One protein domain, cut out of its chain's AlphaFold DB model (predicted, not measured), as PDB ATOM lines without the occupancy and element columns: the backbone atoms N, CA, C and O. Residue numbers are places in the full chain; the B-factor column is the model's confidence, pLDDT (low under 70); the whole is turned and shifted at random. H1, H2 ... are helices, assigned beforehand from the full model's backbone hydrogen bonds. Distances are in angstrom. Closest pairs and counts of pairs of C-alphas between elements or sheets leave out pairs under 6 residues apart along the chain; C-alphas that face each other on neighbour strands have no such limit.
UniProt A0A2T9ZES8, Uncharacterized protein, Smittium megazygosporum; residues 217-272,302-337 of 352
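AT A GLANCE: This is residues 217 to 272 and 302 to 337 of the 352 residues of an uncharacterized protein of Smittium megazygosporum (UniProt A0A2T9ZES8). Two long helices, H4 and H2, cross near their middles as an X; the short H1 packs on H2 near its first end, and the small H3 lies beyond the first end of H4, touching no helix. From the last end of H2, the link of residues 253 to 263 runs back along H4 to H3. The printed part has 92 residues with four named helices, in the order H1, H2, H3, H4, and no named strand; the class is all helix. It is only just compact, close to loose, with a radius of gyration of the C-alphas of 14.5 A and spans of 43 by 31 by 18 A.

IN THESE COORDINATES: H4, residues 316 to 336, is 30.3 A long, from C-alpha 316 at (22.942, 20.582, -7.472) to C-alpha 336 at (-3.107, 35.165, -12.600). H2, residues 233 to 252, is 28.7 A long. H1, residues 222 to 227, begins at C-alpha 222 (12.048, 8.783, -11.318) and is 8.6 A long. H3, residues 264 to 272, is 12.2 A long.

HOW THE PARTS SIT: H4 and H2 touch, the closest C-alphas being those of Phe 326 and Val 243, 5.3 A apart. They run the same way at a steep tilt of 49 degrees, and H2 touches H4 with residues 239 to 247 alone. H1 touches H2 at residues 234 to 239 alone, opposite ways at a steep tilt of 59 degrees; their closest C-alphas, Asn 225 and Arg 235, are 4.8 A apart. H3 and H4 are close but not clearly touching, the closest C-alphas being those of Pro 264 and Pro 316, 6.6 A apart. H1 and H3 are apart. In H1, H2, H3 and H4 every O i to N i+4 pair is within hydrogen-bond range.

THE WHOLE: The C-alphas of Thr 272 and Cys 337, the two farthest apart, are 43.3 A apart. Residues 273 to 301 are not printed; C-alphas 272 and 302 are 20.6 A apart across this cut. The link from H2 to H3 is long. Mean pLDDT of the printed part is 80.4; residues 265 to 272, 302 to 316 and 337 are under 70.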
ATOM      1  N   THR A 217       6.080  11.501  -6.871       89.12
ATOM      2  CA  THR A 217       6.644  10.484  -7.782       89.12
ATOM      3  C   THR A 217       6.203  10.639  -9.250       89.12
ATOM      4  O   THR A 217       5.130  10.146  -9.609       89.12
ATOM      5  N   PRO A 218       7.002  11.274 -10.132       86.81
ATOM      6  CA  PRO A 218       6.536  11.728 -11.447       86.81
ATOM      7  C   PRO A 218       6.267  10.592 -12.442       86.81
ATOM      8  O   PRO A 218       5.355  10.699 -13.261       86.81
ATOM      9  N   SER A 219       7.030   9.502 -12.348       88.88
ATOM     10  CA  SER A 219       7.018   8.366 -13.273       88.88
ATOM     11  C   SER A 219       7.342   7.055 -12.540       88.88
ATOM     12  O   SER A 219       7.535   7.054 -11.327       88.88
ATOM     13  N   GLU A 220       7.405   5.930 -13.259       88.19
ATOM     14  CA  GLU A 220       7.768   4.618 -12.691       88.19
ATOM     15  C   GLU A 220       9.250   4.530 -12.285       88.19
ATOM     16  O   GLU A 220       9.590   3.832 -11.332       88.19
ATOM     17  N   TYR A 221      10.135   5.275 -12.962       90.88
ATOM     18  CA  TYR A 221      11.589   5.233 -12.744       90.88
ATOM     19  C   TYR A 221      12.184   6.631 -12.503       90.88
ATOM     20  O   TYR A 221      13.120   7.043 -13.199       90.88
ATOM     21  N   PRO A 222      11.689   7.380 -11.501       90.19
ATOM     22  CA  PRO A 222      12.048   8.783 -11.318       90.19
ATOM     23  C   PRO A 222      13.525   8.946 -10.960       90.19
ATOM     24  O   PRO A 222      14.188   9.849 -11.455       90.19
ATOM     25  N   PHE A 223      14.086   8.028 -10.170       90.25
ATOM     26  CA  PHE A 223      15.501   8.059  -9.804       90.25
ATOM     27  C   PHE A 223      16.413   7.926 -11.033       90.25
ATOM     28  O   PHE A 223      17.368   8.686 -11.191       90.25
ATOM     29  N   TYR A 224      16.087   7.001 -11.941       91.50
ATOM     30  CA  TYR A 224      16.825   6.844 -13.190       91.50
ATOM     31  C   TYR A 224      16.713   8.105 -14.052       91.50
ATOM     32  O   TYR A 224      17.731   8.626 -14.500       91.50
ATOM     33  N   ASN A 225      15.502   8.633 -14.245       92.69
ATOM     34  CA  ASN A 225      15.293   9.824 -15.068       92.69
ATOM     35  C   ASN A 225      16.001  11.062 -14.497       92.69
ATOM     36  O   ASN A 225      16.545  11.875 -15.244       92.69
ATOM     37  N   MET A 226      16.060  11.186 -13.174       89.19
ATOM     38  CA  MET A 226      16.763  12.278 -12.512       89.19
ATOM     39  C   MET A 226      18.274  12.156 -12.711       89.19
ATOM     40  O   MET A 226      18.895  13.066 -13.258       89.19
ATOM     41  N   TYR A 227      18.873  11.021 -12.351       88.12
ATOM     42  CA  TYR A 227      20.327  10.941 -12.180       88.12
ATOM     43  C   TYR A 227      21.084  10.256 -13.325       88.12
ATOM     44  O   TYR A 227      22.293  10.446 -13.452       88.12
ATOM     45  N   SER A 228      20.414   9.496 -14.195       88.88
ATOM     46  CA  SER A 228      21.080   8.822 -15.315       88.88
ATOM     47  C   SER A 228      21.450   9.815 -16.417       88.88
ATOM     48  O   SER A 228      20.574  10.558 -16.869       88.88
ATOM     49  N   PRO A 229      22.690   9.809 -16.945       87.00
ATOM     50  CA  PRO A 229      23.066  10.650 -18.085       87.00
ATOM     51  C   PRO A 229      22.224  10.357 -19.338       87.00
ATOM     52  O   PRO A 229      22.055  11.232 -20.184       87.00
ATOM     53  N   ASN A 230      21.632   9.163 -19.421       89.75
ATOM     54  CA  ASN A 230      20.849   8.698 -20.566       89.75
ATOM     55  C   ASN A 230      19.361   9.081 -20.496       89.75
ATOM     56  O   ASN A 230      18.596   8.715 -21.384       89.75
ATOM     57  N   ALA A 231      18.926   9.794 -19.454       88.25
ATOM     58  CA  ALA A 231      17.521  10.157 -19.281       88.25
ATOM     59  C   ALA A 231      17.001  11.126 -20.359       88.25
ATOM     60  O   ALA A 231      15.823  11.084 -20.722       88.25
ATOM     61  N   GLY A 232      17.868  12.004 -20.879       88.56
ATOM     62  CA  GLY A 232      17.505  13.001 -21.889       88.56
ATOM     63  C   GLY A 232      16.239  13.781 -21.507       88.56
ATOM     64  O   GLY A 232      16.122  14.280 -20.391       88.56
ATOM     65  N   LYS A 233      15.259  13.819 -22.419       91.50
ATOM     66  CA  LYS A 233      13.979  14.533 -22.241       91.50
ATOM     67  C   LYS A 233      13.098  13.982 -21.114       91.50
ATOM     68  O   LYS A 233      12.202  14.688 -20.662       91.50
ATOM     69  N   ASN A 234      13.305  12.738 -20.674       92.38
ATOM     70  CA  ASN A 234      12.523  12.178 -19.568       92.38
ATOM     71  C   ASN A 234      12.845  12.885 -18.249       92.38
ATOM     72  O   ASN A 234      11.956  13.035 -17.420       92.38
ATOM     73  N   ARG A 235      14.079  13.384 -18.084       92.69
ATOM     74  CA  ARG A 235      14.449  14.202 -16.923       92.69
ATOM     75  C   ARG A 235      13.617  15.475 -16.857       92.69
ATOM     76  O   ARG A 235      13.078  15.794 -15.807       92.69
ATOM     77  N   ASP A 236      13.513  16.185 -17.977       92.69
ATOM     78  CA  ASP A 236      12.805  17.466 -18.043       92.69
ATOM     79  C   ASP A 236      11.313  17.277 -17.747       92.69
ATOM     80  O   ASP A 236      10.759  17.990 -16.915       92.69
ATOM     81  N   ARG A 237      10.700  16.238 -18.332       93.38
ATOM     82  CA  ARG A 237       9.304  15.861 -18.061       93.38
ATOM     83  C   ARG A 237       9.060  15.510 -16.598       93.38
ATOM     84  O   ARG A 237       8.049  15.918 -16.039       93.38
ATOM     85  N   ASP A 238       9.964  14.751 -15.982       94.75
ATOM     86  CA  ASP A 238       9.808  14.357 -14.584       94.75
ATOM     87  C   ASP A 238      10.011  15.552 -13.637       94.75
ATOM     88  O   ASP A 238       9.322  15.643 -12.623       94.75
ATOM     89  N   ILE A 239      10.904  16.493 -13.971       94.38
ATOM     90  CA  ILE A 239      11.068  17.757 -13.234       94.38
ATOM     91  C   ILE A 239       9.793  18.604 -13.331       94.38
ATOM     92  O   ILE A 239       9.297  19.056 -12.302       94.38
ATOM     93  N   GLU A 240       9.248  18.792 -14.537       94.00
ATOM     94  CA  GLU A 240       7.984  19.509 -14.754       94.00
ATOM     95  C   GLU A 240       6.842  18.867 -13.962       94.00
ATOM     96  O   GLU A 240       6.142  19.549 -13.217       94.00
ATOM     97  N   ALA A 241       6.715  17.540 -14.040       93.62
ATOM     98  CA  ALA A 241       5.710  16.807 -13.290       93.62
ATOM     99  C   ALA A 241       5.867  17.027 -11.780       93.62
ATOM    100  O   ALA A 241       4.883  17.361 -11.135       93.62
ATOM    101  N   ILE A 242       7.075  16.901 -11.209       95.19
ATOM    102  CA  ILE A 242       7.314  17.170  -9.776       95.19
ATOM    103  C   ILE A 242       6.863  18.580  -9.400       95.19
ATOM    104  O   ILE A 242       6.203  18.746  -8.376       95.19
ATOM    105  N   VAL A 243       7.196  19.580 -10.216       95.56
ATOM    106  CA  VAL A 243       6.810  20.973  -9.974       95.56
ATOM    107  C   VAL A 243       5.290  21.142  -9.952       95.56
ATOM    108  O   VAL A 243       4.774  21.809  -9.056       95.56
ATOM    109  N   ASP A 244       4.562  20.484 -10.852       93.56
ATOM    110  CA  ASP A 244       3.092  20.516 -10.882       93.56
ATOM    111  C   ASP A 244       2.471  19.899  -9.626       93.56
ATOM    112  O   ASP A 244       1.470  20.393  -9.092       93.56
ATOM    113  N   ARG A 245       3.096  18.838  -9.109       94.00
ATOM    114  CA  ARG A 245       2.674  18.204  -7.854       94.00
ATOM    115  C   ARG A 245       2.996  19.071  -6.645       94.00
ATOM    116  O   ARG A 245       2.168  19.171  -5.748       94.00
ATOM    117  N   LEU A 246       4.160  19.722  -6.616       94.00
ATOM    118  CA  LEU A 246       4.519  20.667  -5.555       94.00
ATOM    119  C   LEU A 246       3.574  21.870  -5.538       94.00
ATOM    120  O   LEU A 246       3.118  22.269  -4.469       94.00
ATOM    121  N   LEU A 247       3.216  22.395  -6.712       92.94
ATOM    122  CA  LEU A 247       2.189  23.428  -6.837       92.94
ATOM    123  C   LEU A 247       0.858  22.937  -6.262       92.94
ATOM    124  O   LEU A 247       0.242  23.631  -5.462       92.94
ATOM    125  N   SER A 248       0.462  21.709  -6.598       91.69
ATOM    126  CA  SER A 248      -0.750  21.088  -6.057       91.69
ATOM    127  C   SER A 248      -0.737  20.993  -4.526       91.69
ATOM    128  O   SER A 248      -1.728  21.327  -3.882       91.69
ATOM    129  N   VAL A 249       0.395  20.605  -3.929       90.38
ATOM    130  CA  VAL A 249       0.569  20.560  -2.466       90.38
ATOM    131  C   VAL A 249       0.376  21.941  -1.851       90.38
ATOM    132  O   VAL A 249      -0.429  22.093  -0.938       90.38
ATOM    133  N   VAL A 250       1.086  22.948  -2.358       90.19
ATOM    134  CA  VAL A 250       1.072  24.301  -1.789       90.19
ATOM    135  C   VAL A 250      -0.309  24.945  -1.881       90.19
ATOM    136  O   VAL A 250      -0.750  25.558  -0.910       90.19
ATOM    137  N   LEU A 251      -1.011  24.742  -3.000       88.00
ATOM    138  CA  LEU A 251      -2.376  25.233  -3.198       88.00
ATOM    139  C   LEU A 251      -3.399  24.477  -2.353       88.00
ATOM    140  O   LEU A 251      -4.293  25.094  -1.783       88.00
ATOM    141  N   THR A 252      -3.254  23.157  -2.231       85.44
ATOM    142  CA  THR A 252      -4.132  22.354  -1.373       85.44
ATOM    143  C   THR A 252      -3.969  22.755   0.092       85.44
ATOM    144  O   THR A 252      -4.968  22.935   0.778       85.44
ATOM    145  N   LEU A 253      -2.727  22.926   0.557       84.81
ATOM    146  CA  LEU A 253      -2.399  23.329   1.928       84.81
ATOM    147  C   LEU A 253      -2.611  24.822   2.203       84.81
ATOM    148  O   LEU A 253      -2.423  25.233   3.343       84.81
ATOM    149  N   GLU A 254      -2.965  25.619   1.189       83.62
ATOM    150  CA  GLU A 254      -3.165  27.067   1.336       83.62
ATOM    151  C   GLU A 254      -1.949  27.766   1.976       83.62
ATOM    152  O   GLU A 254      -2.062  28.662   2.810       83.62
ATOM    153  N   SER A 255      -0.751  27.325   1.587       82.56
ATOM    154  CA  SER A 255       0.516  27.829   2.126       82.56
ATOM    155  C   SER A 255       1.230  28.721   1.114       82.56
ATOM    156  O   SER A 255       1.063  28.551  -0.089       82.56
ATOM    157  N   ASP A 256       2.062  29.650   1.588       84.56
ATOM    158  CA  ASP A 256       2.982  30.403   0.731       84.56
ATOM    159  C   ASP A 256       4.437  30.215   1.198       84.56
ATOM    160  O   ASP A 256       4.939  31.003   2.002       84.56
ATOM    161  N   PRO A 257       5.107  29.122   0.783       87.06
ATOM    162  CA  PRO A 257       6.428  28.790   1.290       87.06
ATOM    163  C   PRO A 257       7.537  29.593   0.607       87.06
ATOM    164  O   PRO A 257       7.506  29.867  -0.595       87.06
ATOM    165  N   GLU A 258       8.607  29.852   1.358       87.00
ATOM    166  CA  GLU A 258       9.861  30.304   0.769       87.00
ATOM    167  C   GLU A 258      10.550  29.147   0.033       87.00
ATOM    168  O   GLU A 258      10.860  28.096   0.601       87.00
ATOM    169  N   ILE A 259      10.802  29.337  -1.261       88.44
ATOM    170  CA  ILE A 259      11.410  28.305  -2.099       88.44
ATOM    171  C   ILE A 259      12.920  28.310  -1.870       88.44
ATOM    172  O   ILE A 259      13.575  29.339  -2.026       88.44
ATOM    173  N   CYS A 260      13.468  27.142  -1.531       84.75
ATOM    174  CA  CYS A 260      14.877  26.928  -1.206       84.75
ATOM    175  C   CYS A 260      15.425  25.685  -1.931       84.75
ATOM    176  O   CYS A 260      14.679  24.738  -2.175       84.75
ATOM    177  N   TYR A 261      16.729  25.635  -2.233       84.50
ATOM    178  CA  TYR A 261      17.381  24.409  -2.732       84.50
ATOM    179  C   TYR A 261      18.781  24.200  -2.161       84.50
ATOM    180  O   TYR A 261      19.484  25.135  -1.783       84.50
ATOM    181  N   TYR A 262      19.216  22.942  -2.130       78.31
ATOM    182  CA  TYR A 262      20.567  22.592  -1.708       78.31
ATOM    183  C   TYR A 262      21.587  22.769  -2.844       78.31
ATOM    184  O   TYR A 262      21.402  22.238  -3.942       78.31
ATOM    185  N   SER A 263      22.690  23.472  -2.558       79.06
ATOM    186  CA  SER A 263      23.810  23.699  -3.480       79.06
ATOM    187  C   SER A 263      25.151  23.370  -2.799       79.06
ATOM    188  O   SER A 263      25.647  24.199  -2.032       79.06
ATOM    189  N   PRO A 264      25.799  22.220  -3.097       70.69
ATOM    190  CA  PRO A 264      27.052  21.817  -2.454       70.69
ATOM    191  C   PRO A 264      28.189  22.822  -2.667       70.69
ATOM    192  O   PRO A 264      28.972  23.090  -1.762       70.69
ATOM    193  N   THR A 265      28.297  23.413  -3.863       68.88
ATOM    194  CA  THR A 265      29.379  24.359  -4.186       68.88
ATOM    195  C   THR A 265      29.271  25.648  -3.377       68.88
ATOM    196  O   THR A 265      30.290  26.183  -2.943       68.88
ATOM    197  N   LYS A 266      28.051  26.160  -3.182       68.06
ATOM    198  CA  LYS A 266      27.809  27.354  -2.364       68.06
ATOM    199  C   LYS A 266      27.934  27.019  -0.875       68.06
ATOM    200  O   LYS A 266      28.618  27.743  -0.160       68.06
ATOM    201  N   PHE A 267      27.401  25.871  -0.455       65.38
ATOM    202  CA  PHE A 267      27.524  25.356   0.911       65.38
ATOM    203  C   PHE A 267      28.993  25.224   1.350       65.38
ATOM    204  O   PHE A 267      29.406  25.817   2.343       65.38
ATOM    205  N   ASN A 268      29.833  24.558   0.550       64.31
ATOM    206  CA  ASN A 268      31.252  24.374   0.868       64.31
ATOM    207  C   ASN A 268      32.052  25.693   0.856       64.31
ATOM    208  O   ASN A 268      33.015  25.841   1.610       64.31
ATOM    209  N   LYS A 269      31.665  26.675   0.027       62.19
ATOM    210  CA  LYS A 269      32.264  28.024   0.040       62.19
ATOM    211  C   LYS A 269      31.929  28.792   1.319       62.19
ATOM    212  O   LYS A 269      32.799  29.469   1.855       62.19
ATOM    213  N   GLU A 270      30.707  28.666   1.834       60.62
ATOM    214  CA  GLU A 270      30.333  29.275   3.114       60.62
ATOM    215  C   GLU A 270      31.109  28.661   4.284       60.62
ATOM    216  O   GLU A 270      31.663  29.412   5.087       60.62
ATOM    217  N   LEU A 271      31.259  27.328   4.327       57.59
ATOM    218  CA  LEU A 271      32.083  26.653   5.346       57.59
ATOM    219  C   LEU A 271      33.564  27.067   5.311       57.59
ATOM    220  O   LEU A 271      34.235  27.067   6.341       57.59
ATOM    221  N   THR A 272      34.096  27.384   4.130       53.03
ATOM    222  CA  THR A 272      35.514  27.745   3.951       53.03
ATOM    223  C   THR A 272      35.783  29.245   4.068       53.03
ATOM    224  O   THR A 272      36.938  29.645   4.229       53.03
ATOM    225  N   ILE A 302      17.264  32.581  -4.011       50.88
ATOM    226  CA  ILE A 302      16.723  31.294  -3.586       50.88
ATOM    227  C   ILE A 302      17.570  30.826  -2.393       50.88
ATOM    228  O   ILE A 302      18.785  30.640  -2.540       50.88
ATOM    229  N   ASN A 303      16.955  30.703  -1.218       51.31
ATOM    230  CA  ASN A 303      17.658  30.388   0.023       51.31
ATOM    231  C   ASN A 303      18.241  28.962  -0.015       51.31
ATOM    232  O   ASN A 303      17.683  28.040  -0.616       51.31
ATOM    233  N   ILE A 304      19.423  28.784   0.580       55.28
ATOM    234  CA  ILE A 304      20.181  27.525   0.545       55.28
ATOM    235  C   ILE A 304      20.014  26.817   1.883       55.28
ATOM    236  O   ILE A 304      20.297  27.392   2.932       55.28
ATOM    237  N   PHE A 305      19.588  25.555   1.849       49.53
ATOM    238  CA  PHE A 305      19.388  24.765   3.062       49.53
ATOM    239  C   PHE A 305      20.737  24.425   3.727       49.53
ATOM    240  O   PHE A 305      21.633  23.882   3.074       49.53
ATOM    241  N   LYS A 306      20.883  24.737   5.024       49.38
ATOM    242  CA  LYS A 306      22.059  24.392   5.844       49.38
ATOM    243  C   LYS A 306      21.739  23.195   6.731       49.38
ATOM    244  O   LYS A 306      21.099  23.356   7.762       49.38
ATOM    245  N   THR A 307      22.209  22.005   6.366       46.03
ATOM    246  CA  THR A 307      22.128  20.818   7.236       46.03
ATOM    247  C   THR A 307      23.384  19.964   7.120       46.03
ATOM    248  O   THR A 307      23.898  19.765   6.021       46.03
ATOM    249  N   ASN A 308      23.850  19.427   8.249       49.00
ATOM    250  CA  ASN A 308      24.942  18.456   8.315       49.00
ATOM    251  C   ASN A 308      24.480  17.108   7.746       49.00
ATOM    252  O   ASN A 308      23.658  16.448   8.377       49.00
ATOM    253  N   SER A 309      24.998  16.661   6.597       48.03
ATOM    254  CA  SER A 309      24.968  15.228   6.270       48.03
ATOM    255  C   SER A 309      25.964  14.853   5.165       48.03
ATOM    256  O   SER A 309      26.037  15.488   4.113       48.03
ATOM    257  N   GLU A 310      26.721  13.783   5.411       51.03
ATOM    258  CA  GLU A 310      27.689  13.162   4.493       51.03
ATOM    259  C   GLU A 310      27.022  12.416   3.313       51.03
ATOM    260  O   GLU A 310      27.716  11.880   2.454       51.03
ATOM    261  N   HIS A 311      25.683  12.386   3.246       51.19
ATOM    262  CA  HIS A 311      24.912  11.536   2.326       51.19
ATOM    263  C   HIS A 311      24.099  12.320   1.279       51.19
ATOM    264  O   HIS A 311      23.270  11.737   0.579       51.19
ATOM    265  N   PHE A 312      24.307  13.634   1.142       55.66
ATOM    266  CA  PHE A 312      23.587  14.406   0.129       55.66
ATOM    267  C   PHE A 312      24.144  14.167  -1.284       55.66
ATOM    268  O   PHE A 312      25.357  14.271  -1.493       55.66
ATOM    269  N   PRO A 313      23.275  13.914  -2.283       55.47
ATOM    270  CA  PRO A 313      23.703  13.777  -3.666       55.47
ATOM    271  C   PRO A 313      24.400  15.055  -4.148       55.47
ATOM    272  O   PRO A 313      23.945  16.178  -3.929       55.47
ATOM    273  N   THR A 314      25.527  14.875  -4.830       56.41
ATOM    274  CA  THR A 314      26.403  15.944  -5.331       56.41
ATOM    275  C   THR A 314      25.894  16.599  -6.616       56.41
ATOM    276  O   THR A 314      26.658  17.295  -7.282       56.41
ATOM    277  N   THR A 315      24.625  16.395  -6.981       59.88
ATOM    278  CA  THR A 315      23.974  16.908  -8.196       59.88
ATOM    279  C   THR A 315      23.103  18.143  -7.898       59.88
ATOM    280  O   THR A 315      21.876  18.041  -7.897       59.88
ATOM    281  N   PRO A 316      23.696  19.342  -7.691       62.47
ATOM    282  CA  PRO A 316      22.942  20.582  -7.472       62.47
ATOM    283  C   PRO A 316      22.053  20.979  -8.646       62.47
ATOM    284  O   PRO A 316      21.140  21.774  -8.467       62.47
ATOM    285  N   ASP A 317      22.334  20.472  -9.851       77.19
ATOM    286  CA  ASP A 317      21.628  20.895 -11.058       77.19
ATOM    287  C   ASP A 317      20.130  20.573 -10.979       77.19
ATOM    288  O   ASP A 317      19.295  21.400 -11.325       77.19
ATOM    289  N   ILE A 318      19.759  19.406 -10.450       85.88
ATOM    290  CA  ILE A 318      18.353  18.983 -10.413       85.88
ATOM    291  C   ILE A 318      17.576  19.776  -9.363       85.88
ATOM    292  O   ILE A 318      16.504  20.294  -9.667       85.88
ATOM    293  N   SER A 319      18.118  19.905  -8.148       85.31
ATOM    294  CA  SER A 319      17.477  20.659  -7.063       85.31
ATOM    295  C   SER A 319      17.308  22.135  -7.432       85.31
ATOM    296  O   SER A 319      16.239  22.704  -7.215       85.31
ATOM    297  N   GLU A 320      18.323  22.734  -8.058       87.19
ATOM    298  CA  GLU A 320      18.266  24.106  -8.562       87.19
ATOM    299  C   GLU A 320      17.208  24.269  -9.657       87.19
ATOM    300  O   GLU A 320      16.416  25.213  -9.619       87.19
ATOM    301  N   ARG A 321      17.168  23.348 -10.626       90.31
ATOM    302  CA  ARG A 321      16.200  23.384 -11.727       90.31
ATOM    303  C   ARG A 321      14.764  23.230 -11.238       90.31
ATOM    304  O   ARG A 321      13.914  24.003 -11.673       90.31
ATOM    305  N   VAL A 322      14.504  22.289 -10.328       92.19
ATOM    306  CA  VAL A 322      13.182  22.105  -9.706       92.19
ATOM    307  C   VAL A 322      12.765  23.378  -8.973       92.19
ATOM    308  O   VAL A 322      11.675  23.880  -9.221       92.19
ATOM    309  N   ALA A 323      13.633  23.947  -8.130       91.75
ATOM    310  CA  ALA A 323      13.309  25.149  -7.362       91.75
ATOM    311  C   ALA A 323      13.046  26.372  -8.253       91.75
ATOM    312  O   ALA A 323      12.065  27.083  -8.045       91.75
ATOM    313  N   LYS A 324      13.875  26.602  -9.279       91.62
ATOM    314  CA  LYS A 324      13.676  27.700 -10.238       91.62
ATOM    315  C   LYS A 324      12.374  27.555 -11.018       91.62
ATOM    316  O   LYS A 324      11.632  28.526 -11.150       91.62
ATOM    317  N   LEU A 325      12.097  26.354 -11.525       94.56
ATOM    318  CA  LEU A 325      10.876  26.090 -12.279       94.56
ATOM    319  C   LEU A 325       9.641  26.219 -11.379       94.56
ATOM    320  O   LEU A 325       8.658  26.841 -11.778       94.56
ATOM    321  N   PHE A 326       9.718  25.715 -10.146       94.88
ATOM    322  CA  PHE A 326       8.655  25.860  -9.159       94.88
ATOM    323  C   PHE A 326       8.384  27.323  -8.811       94.88
ATOM    324  O   PHE A 326       7.233  27.746  -8.836       94.88
ATOM    325  N   TYR A 327       9.432  28.117  -8.579       93.38
ATOM    326  CA  TYR A 327       9.300  29.548  -8.310       93.38
ATOM    327  C   TYR A 327       8.634  30.288  -9.468       93.38
ATOM    328  O   TYR A 327       7.706  31.065  -9.246       93.38
ATOM    329  N   SER A 328       9.069  30.018 -10.702       93.38
ATOM    330  CA  SER A 328       8.466  30.609 -11.899       93.38
ATOM    331  C   SER A 328       6.976  30.280 -11.986       93.38
ATOM    332  O   SER A 328       6.162  31.183 -12.159       93.38
ATOM    333  N   LYS A 329       6.613  29.002 -11.817       91.88
ATOM    334  CA  LYS A 329       5.233  28.537 -11.965       91.88
ATOM    335  C   LYS A 329       4.318  29.030 -10.841       91.88
ATOM    336  O   LYS A 329       3.198  29.458 -11.104       91.88
ATOM    337  N   LEU A 330       4.798  29.031  -9.597       90.56
ATOM    338  CA  LEU A 330       4.055  29.580  -8.460       90.56
ATOM    339  C   LEU A 330       3.841  31.094  -8.619       90.56
ATOM    340  O   LEU A 330       2.756  31.595  -8.337       90.56
ATOM    341  N   SER A 331       4.851  31.820  -9.106       89.75
ATOM    342  CA  SER A 331       4.744  33.264  -9.354       89.75
ATOM    343  C   SER A 331       3.757  33.587 -10.478       89.75
ATOM    344  O   SER A 331       2.964  34.515 -10.344       89.75
ATOM    345  N   GLU A 332       3.767  32.810 -11.563       89.50
ATOM    346  CA  GLU A 332       2.797  32.926 -12.660       89.50
ATOM    347  C   GLU A 332       1.363  32.661 -12.182       89.50
ATOM    348  O   GLU A 332       0.448  33.431 -12.488       89.50
ATOM    349  N   PHE A 333       1.176  31.618 -11.367       86.56
ATOM    350  CA  PHE A 333      -0.116  31.317 -10.760       86.56
ATOM    351  C   PHE A 333      -0.612  32.492  -9.905       86.56
ATOM    352  O   PHE A 333      -1.720  32.982 -10.114       86.56
ATOM    353  N   LYS A 334       0.239  33.022  -9.016       86.06
ATOM    354  CA  LYS A 334      -0.087  34.193  -8.186       86.06
ATOM    355  C   LYS A 334      -0.431  35.432  -9.008       86.06
ATOM    356  O   LYS A 334      -1.333  36.163  -8.631       86.06
ATOM    357  N   ALA A 335       0.266  35.669 -10.120       83.31
ATOM    358  CA  ALA A 335      -0.007  36.805 -11.000       83.31
ATOM    359  C   ALA A 335      -1.348  36.680 -11.745       83.31
ATOM    360  O   ALA A 335      -1.934  37.688 -12.135       83.31
ATOM    361  N   THR A 336      -1.819  35.450 -11.956       75.38
ATOM    362  CA  THR A 336      -3.107  35.165 -12.600       75.38
ATOM    363  C   THR A 336      -4.278  35.328 -11.622       75.38
ATOM    364  O   THR A 336      -5.392  35.655 -12.037       75.38
ATOM    365  N   CYS A 337      -4.038  35.151 -10.321       64.69
ATOM    366  CA  CYS A 337      -5.000  35.458  -9.265       64.69
ATOM    367  C   CYS A 337      -5.126  36.985  -9.071       64.69
ATOM    368  O   CYS A 337      -4.129  37.695  -8.977       64.69
TER     369      CYS A 337